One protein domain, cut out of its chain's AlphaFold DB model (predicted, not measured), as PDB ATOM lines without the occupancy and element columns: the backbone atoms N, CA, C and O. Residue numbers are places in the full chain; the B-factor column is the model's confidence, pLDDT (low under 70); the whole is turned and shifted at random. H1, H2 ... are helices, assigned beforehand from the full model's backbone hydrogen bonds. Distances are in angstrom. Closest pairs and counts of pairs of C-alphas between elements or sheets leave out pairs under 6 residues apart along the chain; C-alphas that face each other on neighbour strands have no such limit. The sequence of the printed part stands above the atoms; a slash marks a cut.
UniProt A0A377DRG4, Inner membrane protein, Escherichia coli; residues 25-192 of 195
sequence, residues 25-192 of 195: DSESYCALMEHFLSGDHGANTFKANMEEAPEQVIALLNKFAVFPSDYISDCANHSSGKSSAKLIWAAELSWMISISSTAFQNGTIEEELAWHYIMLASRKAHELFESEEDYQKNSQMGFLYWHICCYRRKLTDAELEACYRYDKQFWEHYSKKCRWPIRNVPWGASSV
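Overview. This is residues 25 to 192 of the 195 residues of the protein "Inner membrane protein" of Escherichia coli (UniProt A0A377DRG4). H1, H5 and H6 lie side by side as a three-helix bundle, with H7 crossing the first turns of H5 and the long H8 packed along H7. Three short helices, H2, H3 and H4, cluster at one end of the longest axis, and residues 176 to 182 stick out. The printed part has 168 residues with nine named helices, H1 to H9 in chain order, and no named strand: all helix. It is compact, with a radius of gyration of the C-alphas of 16.1 A and spans of 44 by 35 by 33 A.

Arrangement. H1, residues 26 to 38, H5, residues 89 to 105, and H6, residues 111 to 128, form an up-and-down bundle, each running against the one before. H1 touches H5 with residues 33 to 36 alone, the closest C-alphas being Phe 36 and Glu 92, 6.3 A. H2, residues 43 to 52, touches H4, residues 69 to 76, at C-alphas 47 and 76, the closest, 5.7 A. H3, residues 54 to 62, only just touches H4, with 3 pairs of C-alphas within 8 A, the closest Ile 58 and Ser 69, 6.4 A. H5 and H6 are a hairpin, closest at C-alphas 97 and 118, 5.0 A. H7, residues 132 to 150, touches H5 about perpendicular at 89 degrees, closest at C-alphas 139 and 91, 4.0 A. H7 and H8, residues 157 to 177, are a hairpin, closest at C-alphas 140 and 164, 6.9 A. H9, residues 181 to 184, touches no helix. In H1 to H8 every O i to N i+4 pair is within hydrogen-bond range; H9 is too short for one.

Along the chain. H1 begins at C-alpha 26 (-34.387, 52.755, -27.692); H8, 29.9 A long, ends at C-alpha 177 (-65.677, 34.230, -23.603). H5 is 24.4 A long, H6 25.9 A and H7 25.1 A.

Size, cuts and confidence. The printed part has no cut. The link from H4 to H5 is long. Residues 78 to 83, 152 to 154 and 189 to 192 have pLDDT under 70.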
ATOM      1  N   ASP A  25     -36.507  57.047 -26.425       93.25
ATOM      2  CA  ASP A  25     -35.752  56.341 -27.457       93.25
ATOM      3  C   ASP A  25     -35.503  54.861 -27.095       93.25
ATOM      4  O   ASP A  25     -35.991  54.332 -26.093       93.25
ATOM      5  N   SER A  26     -34.739  54.157 -27.936       96.06
ATOM      6  CA  SER A  26     -34.387  52.755 -27.692       96.06
ATOM      7  C   SER A  26     -33.487  52.551 -26.465       96.06
ATOM      8  O   SER A  26     -33.510  51.458 -25.896       96.06
ATOM      9  N   GLU A  27     -32.681  53.538 -26.069       97.44
ATOM     10  CA  GLU A  27     -31.756  53.417 -24.933       97.44
ATOM     11  C   GLU A  27     -32.524  53.493 -23.611       97.44
ATOM     12  O   GLU A  27     -32.443  52.576 -22.791       97.44
ATOM     13  N   SER A  28     -33.346  54.529 -23.456       96.44
ATOM     14  CA  SER A  28     -34.274  54.694 -22.331       96.44
ATOM     15  C   SER A  28     -35.258  53.521 -22.216       96.44
ATOM     16  O   SER A  28     -35.508  53.034 -21.111       96.44
ATOM     17  N   TYR A  29     -35.736  52.981 -23.345       97.19
ATOM     18  CA  TYR A  29     -36.512  51.738 -23.369       97.19
ATOM     19  C   TYR A  29     -35.739  50.551 -22.772       97.19
ATOM     20  O   TYR A  29     -36.254  49.883 -21.873       97.19
ATOM     21  N   CYS A  30     -34.514  50.280 -23.243       97.88
ATOM     22  CA  CYS A  30     -33.720  49.153 -22.740       97.88
ATOM     23  C   CYS A  30     -33.420  49.323 -21.249       97.88
ATOM     24  O   CYS A  30     -33.579  48.377 -20.483       97.88
ATOM     25  N   ALA A  31     -33.066  50.537 -20.820       97.31
ATOM     26  CA  ALA A  31     -32.822  50.843 -19.416       97.31
ATOM     27  C   ALA A  31     -34.041  50.521 -18.536       97.31
ATOM     28  O   ALA A  31     -33.888  49.902 -17.481       97.31
ATOM     29  N   LEU A  32     -35.256  50.866 -18.980       95.94
ATOM     30  CA  LEU A  32     -36.481  50.516 -18.262       95.94
ATOM     31  C   LEU A  32     -36.725  48.998 -18.232       95.94
ATOM     32  O   LEU A  32     -37.099  48.466 -17.187       95.94
ATOM     33  N   MET A  33     -36.502  48.286 -19.342       97.69
ATOM     34  CA  MET A  33     -36.661  46.826 -19.381       97.69
ATOM     35  C   MET A  33     -35.689  46.115 -18.433       97.69
ATOM     36  O   MET A  33     -36.100  45.219 -17.694       97.69
ATOM     37  N   GLU A  34     -34.425  46.539 -18.396       96.62
ATOM     38  CA  GLU A  34     -33.435  46.013 -17.450       96.62
ATOM     39  C   GLU A  34     -33.791  46.371 -16.000       96.62
ATOM     40  O   GLU A  34     -33.663  45.537 -15.100       96.62
ATOM     41  N   HIS A  35     -34.320  47.574 -15.764       94.62
ATOM     42  CA  HIS A  35     -34.804  47.980 -14.447       94.62
ATOM     43  C   HIS A  35     -35.962  47.091 -13.968       94.62
ATOM     44  O   HIS A  35     -35.926  46.619 -12.830       94.62
ATOM     45  N   PHE A  36     -36.928  46.758 -14.833       94.56
ATOM     46  CA  PHE A  36     -37.932  45.741 -14.512       94.56
ATOM     47  C   PHE A  36     -37.275  44.397 -14.192       94.56
ATOM     48  O   PHE A  36     -37.537  43.826 -13.139       94.56
ATOM     49  N   LEU A  37     -36.387  43.893 -15.054       93.44
ATOM     50  CA  LEU A  37     -35.774  42.569 -14.892       93.44
ATOM     51  C   LEU A  37     -34.932  42.423 -13.616       93.44
ATOM     52  O   LEU A  37     -34.874  41.313 -13.074       93.44
ATOM     53  N   SER A  38     -34.349  43.519 -13.121       93.00
ATOM     54  CA  SER A  38     -33.623  43.582 -11.843       93.00
ATOM     55  C   SER A  38     -34.527  43.420 -10.611       93.00
ATOM     56  O   SER A  38     -34.075  42.968  -9.557       93.00
ATOM     57  N   GLY A  39     -35.815  43.750 -10.746       90.69
ATOM     58  CA  GLY A  39     -36.799  43.762  -9.662       90.69
ATOM     59  C   GLY A  39     -36.793  45.048  -8.836       90.69
ATOM     60  O   GLY A  39     -37.640  45.199  -7.953       90.69
ATOM     61  N   ASP A  40     -35.888  45.988  -9.118       91.19
ATOM     62  CA  ASP A  40     -35.761  47.244  -8.369       91.19
ATOM     63  C   ASP A  40     -36.954  48.186  -8.578       91.19
ATOM     64  O   ASP A  40     -37.252  49.014  -7.717       91.19
ATOM     65  N   HIS A  41     -37.711  47.994  -9.659       90.50
ATOM     66  CA  HIS A  41     -38.910  48.775  -9.939       90.50
ATOM     67  C   HIS A  41     -40.048  48.548  -8.917       90.50
ATOM     68  O   HIS A  41     -40.817  49.469  -8.621       90.50
ATOM     69  N   GLY A  42     -40.157  47.350  -8.336       91.00
ATOM     70  CA  GLY A  42     -41.261  47.019  -7.436       91.00
ATOM     71  C   GLY A  42     -41.093  45.705  -6.687       91.00
ATOM     72  O   GLY A  42     -41.341  45.664  -5.480       91.00
ATOM     73  N   ALA A  43     -40.642  44.640  -7.357       93.12
ATOM     74  CA  ALA A  43     -40.509  43.311  -6.754       93.12
ATOM     75  C   ALA A  43     -39.623  43.297  -5.490       93.12
ATOM     76  O   ALA A  43     -40.013  42.733  -4.464       93.12
ATOM     77  N   ASN A  44     -38.463  43.957  -5.531       92.69
ATOM     78  CA  ASN A  44     -37.521  44.014  -4.411       92.69
ATOM     79  C   ASN A  44     -38.080  44.841  -3.244       92.69
ATOM     80  O   ASN A  44     -37.928  44.456  -2.084       92.69
ATOM     81  N   THR A  45     -38.810  45.921  -3.540       93.31
ATOM     82  CA  THR A  45     -39.507  46.720  -2.516       93.31
ATOM     83  C   THR A  45     -40.640  45.920  -1.868       93.31
ATOM     84  O   THR A  45     -40.786  45.936  -0.646       93.31
ATOM     85  N   PHE A  46     -41.405  45.155  -2.658       94.81
ATOM     86  CA  PHE A  46     -42.434  44.248  -2.142       94.81
ATOM     87  C   PHE A  46     -41.843  43.232  -1.172       94.81
ATOM     88  O   PHE A  46     -42.357  43.071  -0.066       94.81
ATOM     89  N   LYS A  47     -40.736  42.597  -1.566       94.50
ATOM     90  CA  LYS A  47     -40.015  41.654  -0.717       94.50
ATOM     91  C   LYS A  47     -39.596  42.297   0.606       94.50
ATOM     92  O   LYS A  47     -39.951  41.776   1.657       94.50
ATOM     93  N   ALA A  48     -38.915  43.443   0.553       93.81
ATOM     94  CA  ALA A  48     -38.444  44.145   1.746       93.81
ATOM     95  C   ALA A  48     -39.599  44.512   2.696       93.81
ATOM     96  O   ALA A  48     -39.526  44.248   3.893       93.81
ATOM     97  N   ASN A  49     -40.711  45.032   2.166       94.94
ATOM     98  CA  ASN A  49     -41.870  45.381   2.990       94.94
ATOM     99  C   ASN A  49     -42.555  44.150   3.605       94.94
ATOM    100  O   ASN A  49     -43.077  44.234   4.715       94.94
ATOM    101  N   MET A  50     -42.579  43.018   2.895       94.44
ATOM    102  CA  MET A  50     -43.108  41.755   3.421       94.44
ATOM    103  C   MET A  50     -42.201  41.145   4.498       94.44
ATOM    104  O   MET A  50     -42.708  40.478   5.393       94.44
ATOM    105  N   GLU A  51     -40.888  41.383   4.442       93.88
ATOM    106  CA  GLU A  51     -39.939  40.987   5.492       93.88
ATOM    107  C   GLU A  51     -40.036  41.898   6.730       93.88
ATOM    108  O   GLU A  51     -39.962  41.413   7.858       93.88
ATOM    109  N   GLU A  52     -40.237  43.205   6.535       95.31
ATOM    110  CA  GLU A  52     -40.305  44.190   7.622       95.31
ATOM    111  C   GLU A  52     -41.672  44.218   8.325       95.31
ATOM    112  O   GLU A  52     -41.748  44.240   9.555       95.31
ATOM    113  N   ALA A  53     -42.764  44.243   7.557       94.62
ATOM    114  CA  ALA A  53     -44.110  44.490   8.068       94.62
ATOM    115  C   ALA A  53     -45.199  43.742   7.264       94.62
ATOM    116  O   ALA A  53     -46.099  44.378   6.697       94.62
ATOM    117  N   PRO A  54     -45.186  42.394   7.243       93.50
ATOM    118  CA  PRO A  54     -46.085  41.593   6.407       93.50
ATOM    119  C   PRO A  54     -47.567  41.882   6.673       93.50
ATOM    120  O   PRO A  54     -48.352  42.026   5.738       93.50
ATOM    121  N   GLU A  55     -47.962  42.044   7.940       94.56
ATOM    122  CA  GLU A  55     -49.352  42.339   8.313       94.56
ATOM    123  C   GLU A  55     -49.847  43.671   7.733       94.56
ATOM    124  O   GLU A  55     -51.002  43.774   7.314       94.56
ATOM    125  N   GLN A  56     -48.975  44.684   7.658       93.06
ATOM    126  CA  GLN A  56     -49.327  45.988   7.095       93.06
ATOM    127  C   GLN A  56     -49.512  45.900   5.582       93.06
ATOM    128  O   GLN A  56     -50.483  46.443   5.058       93.06
ATOM    129  N   VAL A  57     -48.627  45.183   4.880       92.88
ATOM    130  CA  VAL A  57     -48.743  44.967   3.429       92.88
ATOM    131  C   VAL A  57     -50.020  44.190   3.101       92.88
ATOM    132  O   VAL A  57     -50.778  44.592   2.217       92.88
ATOM    133  N   ILE A  58     -50.306  43.123   3.853       93.25
ATOM    134  CA  ILE A  58     -51.522  42.317   3.689       93.25
ATOM    135  C   ILE A  58     -52.774  43.168   3.924       93.25
ATOM    136  O   ILE A  58     -53.693  43.144   3.105       93.25
ATOM    137  N   ALA A  59     -52.822  43.945   5.011       91.81
ATOM    138  CA  ALA A  59     -53.955  44.821   5.308       91.81
ATOM    139  C   ALA A  59     -54.160  45.890   4.222       91.81
ATOM    140  O   ALA A  59     -55.294  46.193   3.847       91.81
ATOM    141  N   LEU A  60     -53.066  46.435   3.691       89.75
ATOM    142  CA  LEU A  60     -53.084  47.457   2.652       89.75
ATOM    143  C   LEU A  60     -53.651  46.932   1.331       89.75
ATOM    144  O   LEU A  60     -54.498  47.590   0.731       89.75
ATOM    145  N   LEU A  61     -53.227  45.743   0.899       90.50
ATOM    146  CA  LEU A  61     -53.758  45.094  -0.302       90.50
ATOM    147  C   LEU A  61     -55.232  44.714  -0.122       90.50
ATOM    148  O   LEU A  61     -56.063  45.014  -0.984       90.50
ATOM    149  N   ASN A  62     -55.574  44.157   1.043       88.94
ATOM    150  CA  ASN A  62     -56.937  43.732   1.362       88.94
ATOM    151  C   ASN A  62     -57.944  44.875   1.529       88.94
ATOM    152  O   ASN A  62     -59.150  44.634   1.487       88.94
ATOM    153  N   LYS A  63     -57.479  46.125   1.638       87.06
ATOM    154  CA  LYS A  63     -58.345  47.307   1.572       87.06
ATOM    155  C   LYS A  63     -59.046  47.445   0.213       87.06
ATOM    156  O   LYS A  63     -60.170  47.938   0.171       87.06
ATOM    157  N   PHE A  64     -58.397  47.038  -0.880       81.44
ATOM    158  CA  PHE A  64     -58.888  47.258  -2.250       81.44
ATOM    159  C   PHE A  64     -59.372  45.979  -2.934       81.44
ATOM    160  O   PHE A  64     -60.254  46.024  -3.791       81.44
ATOM    161  N   ALA A  65     -58.811  44.832  -2.556       80.94
ATOM    162  CA  ALA A  65     -59.122  43.547  -3.158       80.94
ATOM    163  C   ALA A  65     -58.878  42.421  -2.158       80.94
ATOM    164  O   ALA A  65     -57.845  42.396  -1.507       80.94
ATOM    165  N   VAL A  66     -59.801  41.463  -2.059       80.94
ATOM    166  CA  VAL A  66     -59.636  40.317  -1.157       80.94
ATOM    167  C   VAL A  66     -58.696  39.299  -1.801       80.94
ATOM    168  O   VAL A  66     -59.128  38.478  -2.613       80.94
ATOM    169  N   PHE A  67     -57.419  39.352  -1.432       87.56
ATOM    170  CA  PHE A  67     -56.459  38.295  -1.721       87.56
ATOM    171  C   PHE A  67     -56.313  37.402  -0.481       87.56
ATOM    172  O   PHE A  67     -56.245  37.917   0.638       87.56
ATOM    173  N   PRO A  68     -56.252  36.068  -0.634       90.19
ATOM    174  CA  PRO A  68     -55.939  35.189   0.487       90.19
ATOM    175  C   PRO A  68     -54.593  35.584   1.125       90.19
ATOM    176  O   PRO A  68     -53.600  35.770   0.422       90.19
ATOM    177  N   SER A  69     -54.556  35.779   2.445       89.56
ATOM    178  CA  SER A  69     -53.347  36.255   3.139       89.56
ATOM    179  C   SER A  69     -52.179  35.267   3.044       89.56
ATOM    180  O   SER A  69     -51.019  35.678   2.980       89.56
ATOM    181  N   ASP A  70     -52.489  33.972   3.016       90.81
ATOM    182  CA  ASP A  70     -51.551  32.887   2.724       90.81
ATOM    183  C   ASP A  70     -50.941  33.051   1.330       90.81
ATOM    184  O   ASP A  70     -49.724  33.036   1.200       90.81
ATOM    185  N   TYR A  71     -51.749  33.360   0.312       92.00
ATOM    186  CA  TYR A  71     -51.251  33.616  -1.040       92.00
ATOM    187  C   TYR A  71     -50.279  34.807  -1.114       92.00
ATOM    188  O   TYR A  71     -49.238  34.706  -1.765       92.00
ATOM    189  N   ILE A  72     -50.589  35.933  -0.453       92.88
ATOM    190  CA  ILE A  72     -49.685  37.103  -0.415       92.88
ATOM    191  C   ILE A  72     -48.350  36.710   0.232       92.88
ATOM    192  O   ILE A  72     -47.281  37.053  -0.274       92.88
ATOM    193  N   SER A  73     -48.418  35.961   1.335       91.12
ATOM    194  CA  SER A  73     -47.238  35.501   2.070       91.12
ATOM    195  C   SER A  73     -46.404  34.531   1.231       91.12
ATOM    196  O   SER A  73     -45.191  34.687   1.119       91.12
ATOM    197  N   ASP A  74     -47.051  33.579   0.560       90.50
ATOM    198  CA  ASP A  74     -46.408  32.617  -0.337       90.50
ATOM    199  C   ASP A  74     -45.743  33.291  -1.539       90.50
ATOM    200  O   ASP A  74     -44.718  32.811  -2.015       90.50
ATOM    201  N   CYS A  75     -46.278  34.419  -2.022       92.56
ATOM    202  CA  CYS A  75     -45.629  35.189  -3.083       92.56
ATOM    203  C   CYS A  75     -44.288  35.783  -2.632       92.56
ATOM    204  O   CYS A  75     -43.359  35.847  -3.438       92.56
ATOM    205  N   ALA A  76     -44.174  36.211  -1.371       89.69
ATOM    206  CA  ALA A  76     -42.931  36.740  -0.806       89.69
ATOM    207  C   ALA A  76     -41.904  35.640  -0.485       89.69
ATOM    208  O   ALA A  76     -40.698  35.889  -0.498       89.69
ATOM    209  N   ASN A  77     -42.376  34.420  -0.229       83.19
ATOM    210  CA  ASN A  77     -41.539  33.290   0.147       83.19
ATOM    211  C   ASN A  77     -41.017  32.516  -1.075       83.19
ATOM    212  O   ASN A  77     -41.648  32.432  -2.129       83.19
ATOM    213  N   HIS A  78     -39.856  31.878  -0.921       66.88
ATOM    214  CA  HIS A  78     -39.416  30.855  -1.866       66.88
ATOM    215  C   HIS A  78     -40.265  29.599  -1.645       66.88
ATOM    216  O   HIS A  78     -40.050  28.869  -0.676       66.88
ATOM    217  N   SER A  79     -41.242  29.340  -2.514       53.94
ATOM    218  CA  SER A  79     -41.963  28.071  -2.466       53.94
ATOM    219  C   SER A  79     -41.018  26.922  -2.834       53.94
ATOM    220  O   SER A  79     -40.200  27.013  -3.754       53.94
ATOM    221  N   SER A  80     -41.092  25.827  -2.075       44.78
ATOM    222  CA  SER A  80     -40.222  24.665  -2.243       44.78
ATOM    223  C   SER A  80     -40.361  24.088  -3.656       44.78
ATOM    224  O   SER A  80     -41.410  23.540  -3.992       44.78
ATOM    225  N   GLY A  81     -39.310  24.200  -4.473       53.59
ATOM    226  CA  GLY A  81     -39.260  23.657  -5.837       53.59
ATOM    227  C   GLY A  81     -39.049  24.684  -6.953       53.59
ATOM    228  O   GLY A  81     -38.763  24.272  -8.076       53.59
ATOM    229  N   LYS A  82     -39.125  25.994  -6.672       56.59
ATOM    230  CA  LYS A  82     -38.795  27.060  -7.638       56.59
ATOM    231  C   LYS A  82     -37.542  27.833  -7.224       56.59
ATOM    232  O   LYS A  82     -37.293  28.043  -6.041       56.59
ATOM    233  N   SER A  83     -36.755  28.244  -8.219       60.66
ATOM    234  CA  SER A  83     -35.504  29.011  -8.067       60.66
ATOM    235  C   SER A  83     -35.726  30.378  -7.403       60.66
ATOM    236  O   SER A  83     -34.855  30.861  -6.684       60.66
ATOM    237  N   SER A  84     -36.899  30.984  -7.620       71.12
ATOM    238  CA  SER A  84     -37.195  32.378  -7.274       71.12
ATOM    239  C   SER A  84     -38.593  32.537  -6.671       71.12
ATOM    240  O   SER A  84     -39.535  31.861  -7.085       71.12
ATOM    241  N   ALA A  85     -38.734  33.455  -5.710       84.88
ATOM    242  CA  ALA A  85     -40.035  33.877  -5.192       84.88
ATOM    243  C   ALA A  85     -40.848  34.597  -6.288       84.88
ATOM    244  O   ALA A  85     -40.283  35.324  -7.111       84.88
ATOM    245  N   LYS A  86     -42.176  34.414  -6.297       91.00
ATOM    246  CA  LYS A  86     -43.069  35.042  -7.295       91.00
ATOM    247  C   LYS A  86     -43.147  36.560  -7.143       91.00
ATOM    248  O   LYS A  86     -43.339  37.255  -8.135       91.00
ATOM    249  N   LEU A  87     -43.014  37.061  -5.914       94.56
ATOM    250  CA  LEU A  87     -43.150  38.472  -5.555       94.56
ATOM    251  C   LEU A  87     -44.396  39.075  -6.226       94.56
ATOM    252  O   LEU A  87     -45.474  38.485  -6.170       94.56
ATOM    253  N   ILE A  88     -44.242  40.212  -6.899       94.81
ATOM    254  CA  ILE A  88     -45.271  40.852  -7.729       94.81
ATOM    255  C   ILE A  88     -44.916  40.825  -9.224       94.81
ATOM    256  O   ILE A  88     -45.374  41.669  -9.995       94.81
ATOM    257  N   TRP A  89     -44.079  39.864  -9.635       95.38
ATOM    258  CA  TRP A  89     -43.468  39.831 -10.965       95.38
ATOM    259  C   TRP A  89     -44.478  39.893 -12.112       95.38
ATOM    260  O   TRP A  89     -44.178  40.498 -13.134       95.38
ATOM    261  N   ALA A  90     -45.671  39.304 -11.985       95.44
ATOM    262  CA  ALA A  90     -46.615  39.262 -13.101       95.44
ATOM    263  C   ALA A  90     -47.059  40.656 -13.569       95.44
ATOM    264  O   ALA A  90     -47.251  40.847 -14.768       95.44
ATOM    265  N   ALA A  91     -47.170  41.636 -12.663       93.75
ATOM    266  CA  ALA A  91     -47.523  43.003 -13.043       93.75
ATOM    267  C   ALA A  91     -46.431  43.623 -13.924       93.75
ATOM    268  O   ALA A  91     -46.707  44.082 -15.031       93.75
ATOM    269  N   GLU A  92     -45.178  43.530 -13.481       94.25
ATOM    270  CA  GLU A  92     -44.017  44.069 -14.194       94.25
ATOM    271  C   GLU A  92     -43.801  43.379 -15.539       94.25
ATOM    272  O   GLU A  92     -43.621  44.043 -16.555       94.25
ATOM    273  N   LEU A  93     -43.937  42.053 -15.583       96.50
ATOM    274  CA  LEU A  93     -43.866  41.283 -16.825       96.50
ATOM    275  C   LEU A  93     -44.994  41.662 -17.798       96.50
ATOM    276  O   LEU A  93     -44.763  41.747 -19.005       96.50
ATOM    277  N   SER A  94     -46.202  41.939 -17.292       94.62
ATOM    278  CA  SER A  94     -47.317  42.405 -18.125       94.62
ATOM    279  C   SER A  94     -47.039  43.786 -18.731       94.62
ATOM    280  O   SER A  94     -47.290  43.998 -19.922       94.62
ATOM    281  N   TRP A  95     -46.448  44.701 -17.952       94.69
ATOM    282  CA  TRP A  95     -46.051  46.021 -18.434       94.69
ATOM    283  C   TRP A  95     -44.926  45.922 -19.452       94.69
ATOM    284  O   TRP A  95     -45.048  46.531 -20.508       94.69
ATOM    285  N   MET A  96     -43.902  45.092 -19.223       97.12
ATOM    286  CA  MET A  96     -42.848  44.847 -20.213       97.12
ATOM    287  C   MET A  96     -43.431  44.435 -21.571       97.12
ATOM    288  O   MET A  96     -43.056  45.003 -22.597       97.12
ATOM    289  N   ILE A  97     -44.387  43.499 -21.600       96.19
ATOM    290  CA  ILE A  97     -45.023  43.042 -22.848       96.19
ATOM    291  C   ILE A  97     -45.814  44.178 -23.520       96.19
ATOM    292  O   ILE A  97     -45.685  44.401 -24.729       96.19
ATOM    293  N   SER A  98     -46.620  44.910 -22.746       93.25
ATOM    294  CA  SER A  98     -47.456  46.006 -23.254       93.25
ATOM    295  C   SER A  98     -46.626  47.192 -23.765       93.25
ATOM    296  O   SER A  98     -46.879  47.716 -24.853       93.25
ATOM    297  N   ILE A  99     -45.603  47.591 -23.007       95.38
ATOM    298  CA  ILE A  99     -44.682  48.678 -23.352       95.38
ATOM    299  C   ILE A  99     -43.885  48.303 -24.600       95.38
ATOM    300  O   ILE A  99     -43.841  49.095 -25.533       95.38
ATOM    301  N   SER A 100     -43.343  47.082 -24.678       97.44
ATOM    302  CA  SER A 100     -42.601  46.611 -25.861       97.44
ATOM    303  C   SER A 100     -43.465  46.621 -27.120       97.44
ATOM    304  O   SER A 100     -43.041  47.102 -28.167       97.44
ATOM    305  N   SER A 101     -44.716  46.167 -27.005       94.12
ATOM    306  CA  SER A 101     -45.671  46.211 -28.117       94.12
ATOM    307  C   SER A 101     -45.961  47.648 -28.558       94.12
ATOM    308  O   SER A 101     -46.031  47.932 -29.751       94.12
ATOM    309  N   THR A 102     -46.115  48.569 -27.605       91.88
ATOM    310  CA  THR A 102     -46.407  49.983 -27.885       91.88
ATOM    311  C   THR A 102     -45.206  50.696 -28.507       91.88
ATOM    312  O   THR A 102     -45.381  51.407 -29.496       91.88
ATOM    313  N   ALA A 103     -44.003  50.465 -27.974       94.25
ATOM    314  CA  ALA A 103     -42.743  51.033 -28.451       94.25
ATOM    315  C   ALA A 103     -42.381  50.547 -29.863       94.25
ATOM    316  O   ALA A 103     -41.831  51.301 -30.663       94.25
ATOM    317  N   PHE A 104     -42.727  49.307 -30.213       94.69
ATOM    318  CA  PHE A 104     -42.618  48.846 -31.595       94.69
ATOM    319  C   PHE A 104     -43.644  49.542 -32.496       94.69
ATOM    320  O   PHE A 104     -43.306  50.121 -33.526       94.69
ATOM    321  N   GLN A 105     -44.918  49.542 -32.092       90.56
ATOM    322  CA  GLN A 105     -46.006  50.080 -32.913       90.56
ATOM    323  C   GLN A 105     -45.895  51.584 -33.201       90.56
ATOM    324  O   GLN A 105     -46.542  52.065 -34.131       90.56
ATOM    325  N   ASN A 106     -45.145  52.336 -32.394       88.56
ATOM    326  CA  ASN A 106     -44.906  53.763 -32.601       88.56
ATOM    327  C   ASN A 106     -43.502  54.071 -33.171       88.56
ATOM    328  O   ASN A 106     -43.148  55.245 -33.304       88.56
ATOM    329  N   GLY A 107     -42.720  53.041 -33.511       90.75
ATOM    330  CA  GLY A 107     -41.391  53.175 -34.104       90.75
ATOM    331  C   GLY A 107     -40.326  53.726 -33.154       90.75
ATOM    332  O   GLY A 107     -39.400  54.393 -33.611       90.75
ATOM    333  N   THR A 108     -40.469  53.549 -31.840       92.88
ATOM    334  CA  THR A 108     -39.395  53.838 -30.874       92.88
ATOM    335  C   THR A 108     -38.321  52.744 -30.886       92.88
ATOM    336  O   THR A 108     -37.145  53.051 -30.709       92.88
ATOM    337  N   ILE A 109     -38.709  51.487 -31.131       97.00
ATOM    338  CA  ILE A 109     -37.796  50.338 -31.244       97.00
ATOM    339  C   ILE A 109     -38.119  49.471 -32.463       97.00
ATOM    340  O   ILE A 109     -39.246  49.477 -32.962       97.00
ATOM    341  N   GLU A 110     -37.136  48.680 -32.889       97.44
ATOM    342  CA  GLU A 110     -37.285  47.675 -33.947       97.44
ATOM    343  C   GLU A 110     -38.018  46.413 -33.457       97.44
ATOM    344  O   GLU A 110     -38.059  46.103 -32.259       97.44
ATOM    345  N   GLU A 111     -38.577  45.657 -34.406       97.19
ATOM    346  CA  GLU A 111     -39.364  44.447 -34.144       97.19
ATOM    347  C   GLU A 111     -38.575  43.392 -33.353       97.19
ATOM    348  O   GLU A 111     -39.087  42.823 -32.385       97.19
ATOM    349  N   GLU A 112     -37.317  43.140 -33.725       98.12
ATOM    350  CA  GLU A 112     -36.479  42.126 -33.083       98.12
ATOM    351  C   GLU A 112     -36.254  42.423 -31.598       98.12
ATOM    352  O   GLU A 112     -36.275  41.508 -30.769       98.12
ATOM    353  N   LEU A 113     -36.073  43.700 -31.250       98.00
ATOM    354  CA  LEU A 113     -35.863  44.126 -29.871       98.00
ATOM    355  C   LEU A 113     -37.151  44.008 -29.047       98.00
ATOM    356  O   LEU A 113     -37.117  43.542 -27.907       98.00
ATOM    357  N   ALA A 114     -38.298  44.348 -29.639       98.12
ATOM    358  CA  ALA A 114     -39.591  44.159 -28.991       98.12
ATOM    359  C   ALA A 114     -39.857  42.676 -28.694       98.12
ATOM    360  O   ALA A 114     -40.197  42.314 -27.563       98.12
ATOM    361  N   TRP A 115     -39.641  41.794 -29.677       98.00
ATOM    362  CA  TRP A 115     -39.786  40.350 -29.481       98.00
ATOM    363  C   TRP A 115     -38.800  39.797 -28.457       98.00
ATOM    364  O   TRP A 115     -39.177  38.920 -27.677       98.00
ATOM    365  N   HIS A 116     -37.569  40.309 -28.410       97.88
ATOM    366  CA  HIS A 116     -36.581  39.898 -27.416       97.88
ATOM    367  C   HIS A 116     -37.117  40.047 -25.982       97.88
ATOM    368  O   HIS A 116     -37.155  39.062 -25.235       97.88
ATOM    369  N   TYR A 117     -37.597  41.239 -25.614       98.12
ATOM    370  CA  TYR A 117     -38.105  41.494 -24.264       98.12
ATOM    371  C   TYR A 117     -39.471  40.858 -23.994       98.12
ATOM    372  O   TYR A 117     -39.685  40.349 -22.891       98.12
ATOM    373  N   ILE A 118     -40.361  40.775 -24.990       97.56
ATOM    374  CA  ILE A 118     -41.625  40.024 -24.864       97.56
ATOM    375  C   ILE A 118     -41.341  38.551 -24.537       97.56
ATOM    376  O   ILE A 118     -41.947  37.985 -23.626       97.56
ATOM    377  N   MET A 119     -40.388  37.928 -25.236       95.75
ATOM    378  CA  MET A 119     -40.028  36.527 -25.011       95.75
ATOM    379  C   MET A 119     -39.278  36.317 -23.694       95.75
ATOM    380  O   MET A 119     -39.456  35.281 -23.052       95.75
ATOM    381  N   LEU A 120     -38.453  37.271 -23.249       95.88
ATOM    382  CA  LEU A 120     -37.864  37.236 -21.906       95.88
ATOM    383  C   LEU A 120     -38.939  37.301 -20.818       95.88
ATOM    384  O   LEU A 120     -38.952  36.443 -19.933       95.88
ATOM    385  N   ALA A 121     -39.866  38.255 -20.920       95.56
ATOM    386  CA  ALA A 121     -40.942  38.415 -19.951       95.56
ATOM    387  C   ALA A 121     -41.849  37.174 -19.905       95.56
ATOM    388  O   ALA A 121     -42.144  36.647 -18.832       95.56
ATOM    389  N   SER A 122     -42.219  36.645 -21.075       92.69
ATOM    390  CA  SER A 122     -43.011  35.418 -21.192       92.69
ATOM    391  C   SER A 122     -42.300  34.214 -20.564       92.69
ATOM    392  O   SER A 122     -42.904  33.497 -19.766       92.69
ATOM    393  N   ARG A 123     -41.002  34.010 -20.830       91.00
ATOM    394  CA  ARG A 123     -40.243  32.906 -20.214       91.00
ATOM    395  C   ARG A 123     -40.208  33.010 -18.693       91.00
ATOM    396  O   ARG A 123     -40.494  32.022 -18.022       91.00
ATOM    397  N   LYS A 124     -39.934  34.201 -18.155       91.31
ATOM    398  CA  LYS A 124     -39.936  34.438 -16.705       91.31
ATOM    399  C   LYS A 124     -41.326  34.210 -16.096       91.31
ATOM    400  O   LYS A 124     -41.433  33.622 -15.025       91.31
ATOM    401  N   ALA A 125     -42.402  34.573 -16.800       91.94
ATOM    402  CA  ALA A 125     -43.763  34.258 -16.365       91.94
ATOM    403  C   ALA A 125     -44.006  32.738 -16.282       91.94
ATOM    404  O   ALA A 125     -44.507  32.248 -15.274       91.94
ATOM    405  N   HIS A 126     -43.606  31.970 -17.297       89.38
ATOM    406  CA  HIS A 126     -43.774  30.511 -17.299       89.38
ATOM    407  C   HIS A 126     -42.863  29.778 -16.296       89.38
ATOM    408  O   HIS A 126     -43.198  28.679 -15.853       89.38
ATOM    409  N   GLU A 127     -41.732  30.375 -15.911       88.31
ATOM    410  CA  GLU A 127     -40.889  29.887 -14.812       88.31
ATOM    411  C   GLU A 127     -41.580  30.079 -13.450       88.31
ATOM    412  O   GLU A 127     -41.618  29.166 -12.619       88.31
ATOM    413  N   LEU A 128     -42.162  31.260 -13.223       89.00
ATOM    414  CA  LEU A 128     -42.707  31.659 -11.924       89.00
ATOM    415  C   LEU A 128     -44.133  31.150 -11.674       89.00
ATOM    416  O   LEU A 128     -44.464  30.791 -10.538       89.00
ATOM    417  N   PHE A 129     -44.973  31.052 -12.705       90.50
ATOM    418  CA  PHE A 129     -46.412  30.792 -12.576       90.50
ATOM    419  C   PHE A 129     -46.822  29.470 -13.235       90.50
ATOM    420  O   PHE A 129     -46.389  29.125 -14.332       90.50
ATOM    421  N   GLU A 130     -47.671  28.706 -12.544       86.44
ATOM    422  CA  GLU A 130     -48.107  27.369 -13.000       86.44
ATOM    423  C   GLU A 130     -49.402  27.410 -13.805       86.44
ATOM    424  O   GLU A 130     -49.751  26.444 -14.479       86.44
ATOM    425  N   SER A 131     -50.124  28.528 -13.741       89.50
ATOM    426  CA  SER A 131     -51.376  28.724 -14.453       89.50
ATOM    427  C   SER A 131     -51.583  30.191 -14.815       89.50
ATOM    428  O   SER A 131     -51.068  31.095 -14.156       89.50
ATOM    429  N   GLU A 132     -52.400  30.420 -15.844       89.56
ATOM    430  CA  GLU A 132     -52.842  31.764 -16.228       89.56
ATOM    431  C   GLU A 132     -53.582  32.453 -15.076       89.56
ATOM    432  O   GLU A 132     -53.421  33.645 -14.861       89.56
ATOM    433  N   GLU A 133     -54.366  31.705 -14.296       89.88
ATOM    434  CA  GLU A 133     -55.104  32.255 -13.157       89.88
ATOM    435  C   GLU A 133     -54.166  32.784 -12.064       89.88
ATOM    436  O   GLU A 133     -54.392  33.870 -11.531       89.88
ATOM    437  N   ASP A 134     -53.103  32.039 -11.753       91.69
ATOM    438  CA  ASP A 134     -52.072  32.433 -10.788       91.69
ATOM    439  C   ASP A 134     -51.313  33.680 -11.269       91.69
ATOM    440  O   ASP A 134     -51.186  34.654 -10.526       91.69
ATOM    441  N   TYR A 135     -50.919  33.708 -12.547       93.06
ATOM    442  CA  TYR A 135     -50.307  34.882 -13.174       93.06
ATOM    443  C   TYR A 135     -51.211  36.120 -13.088       93.06
ATOM    444  O   TYR A 135     -50.773  37.181 -12.650       93.06
ATOM    445  N   GLN A 136     -52.490  35.999 -13.450       91.25
ATOM    446  CA  GLN A 136     -53.425  37.131 -13.452       91.25
ATOM    447  C   GLN A 136     -53.720  37.642 -12.039       91.25
ATOM    448  O   GLN A 136     -53.746  38.851 -11.805       91.25
ATOM    449  N   LYS A 137     -53.877  36.732 -11.071       92.31
ATOM    450  CA  LYS A 137     -54.035  37.089  -9.656       92.31
ATOM    451  C   LYS A 137     -52.814  37.850  -9.140       92.31
ATOM    452  O   LYS A 137     -52.971  38.877  -8.481       92.31
ATOM    453  N   ASN A 138     -51.605  37.382  -9.461       94.88
ATOM    454  CA  ASN A 138     -50.367  38.081  -9.121       94.88
ATOM    455  C   ASN A 138     -50.266  39.445  -9.818       94.88
ATOM    456  O   ASN A 138     -49.876  40.416  -9.179       94.88
ATOM    457  N   SER A 139     -50.685  39.542 -11.083       94.06
ATOM    458  CA  SER A 139     -50.654  40.790 -11.855       94.06
ATOM    459  C   SER A 139     -51.543  41.862 -11.226       94.06
ATOM    460  O   SER A 139     -51.112  43.000 -11.060       94.06
ATOM    461  N   GLN A 140     -52.759  41.503 -10.809       92.00
ATOM    462  CA  GLN A 140     -53.674  42.426 -10.126       92.00
ATOM    463  C   GLN A 140     -53.134  42.868  -8.760       92.00
ATOM    464  O   GLN A 140     -53.205  44.046  -8.409       92.00
ATOM    465  N   MET A 141     -52.571  41.929  -7.994       94.12
ATOM    466  CA  MET A 141     -51.945  42.227  -6.705       94.12
ATOM    467  C   MET A 141     -50.743  43.164  -6.872       94.12
ATOM    468  O   MET A 141     -50.613  44.132  -6.125       94.12
ATOM    469  N   GLY A 142     -49.889  42.903  -7.863       93.88
ATOM    470  CA  GLY A 142     -48.708  43.705  -8.158       93.88
ATOM    471  C   GLY A 142     -49.043  45.110  -8.641       93.88
ATOM    472  O   GLY A 142     -48.442  46.066  -8.159       93.88
ATOM    473  N   PHE A 143     -50.054  45.250  -9.504       90.94
ATOM    474  CA  PHE A 143     -50.581  46.550  -9.919       90.94
ATOM    475  C   PHE A 143     -51.012  47.384  -8.705       90.94
ATOM    476  O   PHE A 143     -50.563  48.519  -8.531       90.94
ATOM    477  N   LEU A 144     -51.839  46.802  -7.827       90.81
ATOM    478  CA  LEU A 144     -52.305  47.475  -6.614       90.81
ATOM    479  C   LEU A 144     -51.138  47.847  -5.699       90.81
ATOM    480  O   LEU A 144     -51.024  49.004  -5.297       90.81
ATOM    481  N   TYR A 145     -50.253  46.893  -5.398       92.31
ATOM    482  CA  TYR A 145     -49.095  47.140  -4.546       92.31
ATOM    483  C   TYR A 145     -48.240  48.289  -5.081       92.31
ATOM    484  O   TYR A 145     -47.935  49.227  -4.346       92.31
ATOM    485  N   TRP A 146     -47.877  48.239  -6.363       90.81
ATOM    486  CA  TRP A 146     -46.971  49.208  -6.960       90.81
ATOM    487  C   TRP A 146     -47.545  50.626  -6.904       90.81
ATOM    488  O   TRP A 146     -46.857  51.556  -6.479       90.81
ATOM    489  N   HIS A 147     -48.828  50.799  -7.228       86.62
ATOM    490  CA  HIS A 147     -49.466  52.111  -7.152       86.62
ATOM    491  C   HIS A 147     -49.580  52.659  -5.724       86.62
ATOM    492  O   HIS A 147     -49.502  53.876  -5.519       86.62
ATOM    493  N   ILE A 148     -49.765  51.784  -4.736       86.50
ATOM    494  CA  ILE A 148     -49.896  52.197  -3.339       86.50
ATOM    495  C   ILE A 148     -48.521  52.506  -2.722       86.50
ATOM    496  O   ILE A 148     -48.372  53.514  -2.025       86.50
ATOM    497  N   CYS A 149     -47.523  51.653  -2.966       83.56
ATOM    498  CA  CYS A 149     -46.250  51.651  -2.245       83.56
ATOM    499  C   CYS A 149     -45.084  52.263  -3.027       83.56
ATOM    500  O   CYS A 149     -44.285  52.985  -2.431       83.56
ATOM    501  N   CYS A 150     -44.983  52.010  -4.332       79.19
ATOM    502  CA  CYS A 150     -43.818  52.382  -5.141       79.19
ATOM    503  C   CYS A 150     -44.029  53.720  -5.858       79.19
ATOM    504  O   CYS A 150     -43.185  54.607  -5.795       79.19
ATOM    505  N   TYR A 151     -45.199  53.916  -6.462       74.69
ATOM    506  CA  TYR A 151     -45.510  55.099  -7.268       74.69
ATOM    507  C   TYR A 151     -46.237  56.214  -6.497       74.69
ATOM    508  O   TYR A 151     -46.859  57.078  -7.109       74.69
ATOM    509  N   ARG A 152     -46.212  56.165  -5.151       54.41
ATOM    510  CA  ARG A 152     -46.900  57.069  -4.198       54.41
ATOM    511  C   ARG A 152     -47.838  58.113  -4.852       54.41
ATOM    512  O   ARG A 152     -47.454  59.259  -5.071       54.41
ATOM    513  N   ARG A 153     -49.114  57.732  -5.018       55.06
ATOM    514  CA  ARG A 153     -50.296  58.626  -5.098       55.06
ATOM    515  C   ARG A 153     -50.384  59.618  -6.277       55.06
ATOM    516  O   ARG A 153     -50.573  60.813  -6.057       55.06
ATOM    517  N   LYS A 154     -50.433  59.124  -7.519       62.47
ATOM    518  CA  LYS A 154     -51.200  59.827  -8.580       62.47
ATOM    519  C   LYS A 154     -52.684  59.453  -8.606       62.47
ATOM    520  O   LYS A 154     -53.482  60.228  -9.115       62.47
ATOM    521  N   LEU A 155     -53.043  58.295  -8.048       72.94
ATOM    522  CA  LEU A 155     -54.416  57.798  -8.015       72.94
ATOM    523  C   LEU A 155     -54.991  57.886  -6.599       72.94
ATOM    524  O   LEU A 155     -54.327  57.557  -5.612       72.94
ATOM    525  N   THR A 156     -56.235  58.331  -6.513       84.62
ATOM    526  CA  THR A 156     -57.095  58.254  -5.333       84.62
ATOM    527  C   THR A 156     -57.518  56.810  -5.061       84.62
ATOM    528  O   THR A 156     -57.484  55.954  -5.946       84.62
ATOM    529  N   ASP A 157     -57.992  56.534  -3.843       86.06
ATOM    530  CA  ASP A 157     -58.539  55.216  -3.488       86.06
ATOM    531  C   ASP A 157     -59.660  54.774  -4.454       86.06
ATOM    532  O   ASP A 157     -59.734  53.605  -4.826       86.06
ATOM    533  N   ALA A 158     -60.507  55.714  -4.890       86.75
ATOM    534  CA  ALA A 158     -61.605  55.445  -5.817       86.75
ATOM    535  C   ALA A 158     -61.111  55.089  -7.229       86.75
ATOM    536  O   ALA A 158     -61.677  54.202  -7.871       86.75
ATOM    537  N   GLU A 159     -60.055  55.752  -7.706       87.25
ATOM    538  CA  GLU A 159     -59.435  55.447  -8.999       87.25
ATOM    539  C   GLU A 159     -58.743  54.083  -8.973       87.25
ATOM    540  O   GLU A 159     -58.932  53.293  -9.894       87.25
ATOM    541  N   LEU A 160     -58.031  53.752  -7.891       85.50
ATOM    542  CA  LEU A 160     -57.430  52.425  -7.720       85.50
ATOM    543  C   LEU A 160     -58.482  51.317  -7.714       85.50
ATOM    544  O   LEU A 160     -58.331  50.304  -8.396       85.50
ATOM    545  N   GLU A 161     -59.578  51.522  -6.986       87.31
ATOM    546  CA  GLU A 161     -60.686  50.571  -6.955       87.31
ATOM    547  C   GLU A 161     -61.367  50.450  -8.332       87.31
ATOM    548  O   GLU A 161     -61.782  49.361  -8.734       87.31
ATOM    549  N   ALA A 162     -61.482  51.550  -9.084       87.19
ATOM    550  CA  ALA A 162     -62.008  51.537 -10.447       87.19
ATOM    551  C   ALA A 162     -61.102  50.756 -11.412       87.19
ATOM    552  O   ALA A 162     -61.615  49.906 -12.142       87.19
ATOM    553  N   CYS A 163     -59.785  50.979 -11.374       84.69
ATOM    554  CA  CYS A 163     -58.806  50.226 -12.164       84.69
ATOM    555  C   CYS A 163     -58.869  48.728 -11.844       84.69
ATOM    556  O   CYS A 163     -59.072  47.914 -12.743       84.69
ATOM    557  N   TYR A 164     -58.824  48.359 -10.560       85.69
ATOM    558  CA  TYR A 164     -58.927  46.957 -10.152       85.69
ATOM    559  C   TYR A 164     -60.241  46.304 -10.611       85.69
ATOM    560  O   TYR A 164     -60.244  45.179 -11.118       85.69
ATOM    561  N   ARG A 165     -61.379  47.005 -10.478       87.00
ATOM    562  CA  ARG A 165     -62.674  46.511 -10.976       87.00
ATOM    563  C   ARG A 165     -62.660  46.292 -12.483       87.00
ATOM    564  O   ARG A 165     -63.210  45.288 -12.935       87.00
ATOM    565  N   TYR A 166     -62.068  47.211 -13.241       87.38
ATOM    566  CA  TYR A 166     -61.946  47.090 -14.688       87.38
ATOM    567  C   TYR A 166     -61.136  45.845 -15.071       87.38
ATOM    568  O   TYR A 166     -61.644  45.002 -15.812       87.38
ATOM    569  N   ASP A 167     -59.948  45.666 -14.493       85.00
ATOM    570  CA  ASP A 167     -59.079  44.517 -14.781       85.00
ATOM    571  C   ASP A 167     -59.748  43.193 -14.413       85.00
ATOM    572  O   ASP A 167     -59.702  42.215 -15.167       85.00
ATOM    573  N   LYS A 168     -60.445  43.160 -13.271       85.56
ATOM    574  CA  LYS A 168     -61.222  41.993 -12.851       85.56
ATOM    575  C   LYS A 168     -62.338  41.668 -13.845       85.56
ATOM    576  O   LYS A 168     -62.489  40.509 -14.224       85.56
ATOM    577  N   GLN A 169     -63.109  42.662 -14.289       89.25
ATOM    578  CA  GLN A 169     -64.184  42.459 -15.267       89.25
ATOM    579  C   GLN A 169     -63.648  42.011 -16.627       89.25
ATOM    580  O   GLN A 169     -64.217  41.103 -17.240       89.25
ATOM    581  N   PHE A 170     -62.549  42.611 -17.086       88.31
ATOM    582  CA  PHE A 170     -61.869  42.200 -18.307       88.31
ATOM    583  C   PHE A 170     -61.464  40.726 -18.225       88.31
ATOM    584  O   PHE A 170     -61.794  39.942 -19.118       88.31
ATOM    585  N   TRP A 171     -60.835  40.321 -17.122       86.38
ATOM    586  CA  TRP A 171     -60.409  38.942 -16.913       86.38
ATOM    587  C   TRP A 171     -61.581  37.958 -16.810       86.38
ATOM    588  O   TRP A 171     -61.576  36.893 -17.435       86.38
ATOM    589  N   GLU A 172     -62.636  38.304 -16.072       88.69
ATOM    590  CA  GLU A 172     -63.854  37.493 -16.001       88.69
ATOM    591  C   GLU A 172     -64.515  37.327 -17.375       88.69
ATOM    592  O   GLU A 172     -65.054  36.261 -17.687       88.69
ATOM    593  N   HIS A 173     -64.470  38.363 -18.213       90.62
ATOM    594  CA  HIS A 173     -64.956  38.287 -19.581       90.62
ATOM    595  C   HIS A 173     -64.062  37.384 -20.434       90.62
ATOM    596  O   HIS A 173     -64.561  36.439 -21.049       90.62
ATOM    597  N   TYR A 174     -62.750  37.633 -20.444       88.75
ATOM    598  CA  TYR A 174     -61.775  36.848 -21.198       88.75
ATOM    599  C   TYR A 174     -61.858  35.363 -20.827       88.75
ATOM    600  O   TYR A 174     -62.051  34.522 -21.703       88.75
ATOM    601  N   SER A 175     -61.826  35.030 -19.538       86.19
ATOM    602  CA  SER A 175     -61.855  33.643 -19.055       86.19
ATOM    603  C   SER A 175     -63.114  32.876 -19.478       86.19
ATOM    604  O   SER A 175     -63.033  31.677 -19.739       86.19
ATOM    605  N   LYS A 176     -64.266  33.555 -19.596       88.69
ATOM    606  CA  LYS A 176     -65.556  32.947 -19.977       88.69
ATOM    607  C   LYS A 176     -65.834  32.966 -21.480       88.69
ATOM    608  O   LYS A 176     -66.659  32.180 -21.949       88.69
ATOM    609  N   LYS A 177     -65.265  33.919 -22.221       91.50
ATOM    610  CA  LYS A 177     -65.677  34.230 -23.603       91.50
ATOM    611  C   LYS A 177     -64.562  34.094 -24.632       91.50
ATOM    612  O   LYS A 177     -64.881  33.984 -25.817       91.50
ATOM    613  N   CYS A 178     -63.295  34.076 -24.223       88.50
ATOM    614  CA  CYS A 178     -62.179  33.921 -25.147       88.50
ATOM    615  C   CYS A 178     -62.231  32.549 -25.827       88.50
ATOM    616  O   CYS A 178     -62.247  31.507 -25.173       88.50
ATOM    617  N   ARG A 179     -62.261  32.562 -27.163       90.25
ATOM    618  CA  ARG A 179     -62.201  31.362 -28.017       90.25
ATOM    619  C   ARG A 179     -60.891  31.255 -28.789       90.25
ATOM    620  O   ARG A 179     -60.756  30.394 -29.653       90.25
ATOM    621  N   TRP A 180     -59.963  32.173 -28.537       87.81
ATOM    622  CA  TRP A 180     -58.692  32.195 -29.237       87.81
ATOM    623  C   TRP A 180     -57.811  31.040 -28.750       87.81
ATOM    624  O   TRP A 180     -57.835  30.730 -27.556       87.81
ATOM    625  N   PRO A 181     -57.000  30.424 -29.633       85.31
ATOM    626  CA  PRO A 181     -56.158  29.282 -29.271       85.31
ATOM    627  C   PRO A 181     -55.200  29.551 -28.105       85.31
ATOM    628  O   PRO A 181     -54.854  28.617 -27.386       85.31
ATOM    629  N   ILE A 182     -54.829  30.818 -27.881       81.12
ATOM    630  CA  ILE A 182     -53.963  31.249 -26.775       81.12
ATOM    631  C   ILE A 182     -54.466  30.778 -25.401       81.12
ATOM    632  O   ILE A 182     -53.663  30.482 -24.523       81.12
ATOM    633  N   ARG A 183     -55.784  30.598 -25.238       82.50
ATOM    634  CA  ARG A 183     -56.393  30.104 -23.995       82.50
ATOM    635  C   ARG A 183     -55.935  28.694 -23.610       82.50
ATOM    636  O   ARG A 183     -55.996  28.343 -22.433       82.50
ATOM    637  N   ASN A 184     -55.511  27.907 -24.597       82.38
ATOM    638  CA  ASN A 184     -55.083  26.519 -24.440       82.38
ATOM    639  C   ASN A 184     -53.556  26.374 -24.384       82.38
ATOM    640  O   ASN A 184     -53.056  25.250 -24.399       82.38
ATOM    641  N   VAL A 185     -52.807  27.484 -24.356       82.56
ATOM    642  CA  VAL A 185     -51.352  27.431 -24.206       82.56
ATOM    643  C   VAL A 185     -51.024  26.874 -22.817       82.56
ATOM    644  O   VAL A 185     -51.547  27.375 -21.818       82.56
ATOM    645  N   PRO A 186     -50.193  25.825 -22.726       82.56
ATOM    646  CA  PRO A 186     -49.868  25.199 -21.455       82.56
ATOM    647  C   PRO A 186     -48.940  26.082 -20.606       82.56
ATOM    648  O   PRO A 186     -47.963  26.643 -21.102       82.56
ATOM    649  N   TRP A 187     -49.214  26.149 -19.305       86.00
ATOM    650  CA  TRP A 187     -48.449  26.926 -18.323       86.00
ATOM    651  C   TRP A 187     -47.452  26.061 -17.533       86.00
ATOM    652  O   TRP A 187     -47.590  24.838 -17.476       86.00
ATOM    653  N   GLY A 188     -46.455  26.715 -16.923       70.62
ATOM    654  CA  GLY A 188     -45.429  26.099 -16.073       70.62
ATOM    655  C   GLY A 188     -44.159  25.632 -16.801       70.62
ATOM    656  O   GLY A 188     -44.156  25.364 -17.997       70.62
ATOM    657  N   ALA A 189     -43.057  25.481 -16.060       62.91
ATOM    658  CA  ALA A 189     -41.733  25.165 -16.613       62.91
ATOM    659  C   ALA A 189     -41.674  23.852 -17.428       62.91
ATOM    660  O   ALA A 189     -40.891  23.738 -18.368       62.91
ATOM    661  N   SER A 190     -42.525  22.866 -17.121       56.75
ATOM    662  CA  SER A 190     -42.611  21.603 -17.870       56.75
ATOM    663  C   SER A 190     -43.284  21.730 -19.242       56.75
ATOM    664  O   SER A 190     -43.194  20.799 -20.045       56.75
ATOM    665  N   SER A 191     -43.977  22.840 -19.517       53.66
ATOM    666  CA  SER A 191     -44.612  23.092 -20.815       53.66
ATOM    667  C   SER A 191     -43.650  23.671 -21.853       53.66
ATOM    668  O   SER A 191     -43.938  23.656 -23.051       53.66
ATOM    669  N   VAL A 192     -42.474  24.113 -21.411       51.84
ATOM    670  CA  VAL A 192     -41.448  24.729 -22.244       51.84
ATOM    671  C   VAL A 192     -40.501  23.646 -22.773       51.84
ATOM    672  O   VAL A 192     -39.406  23.434 -22.260       51.84
TER     673      VAL A 192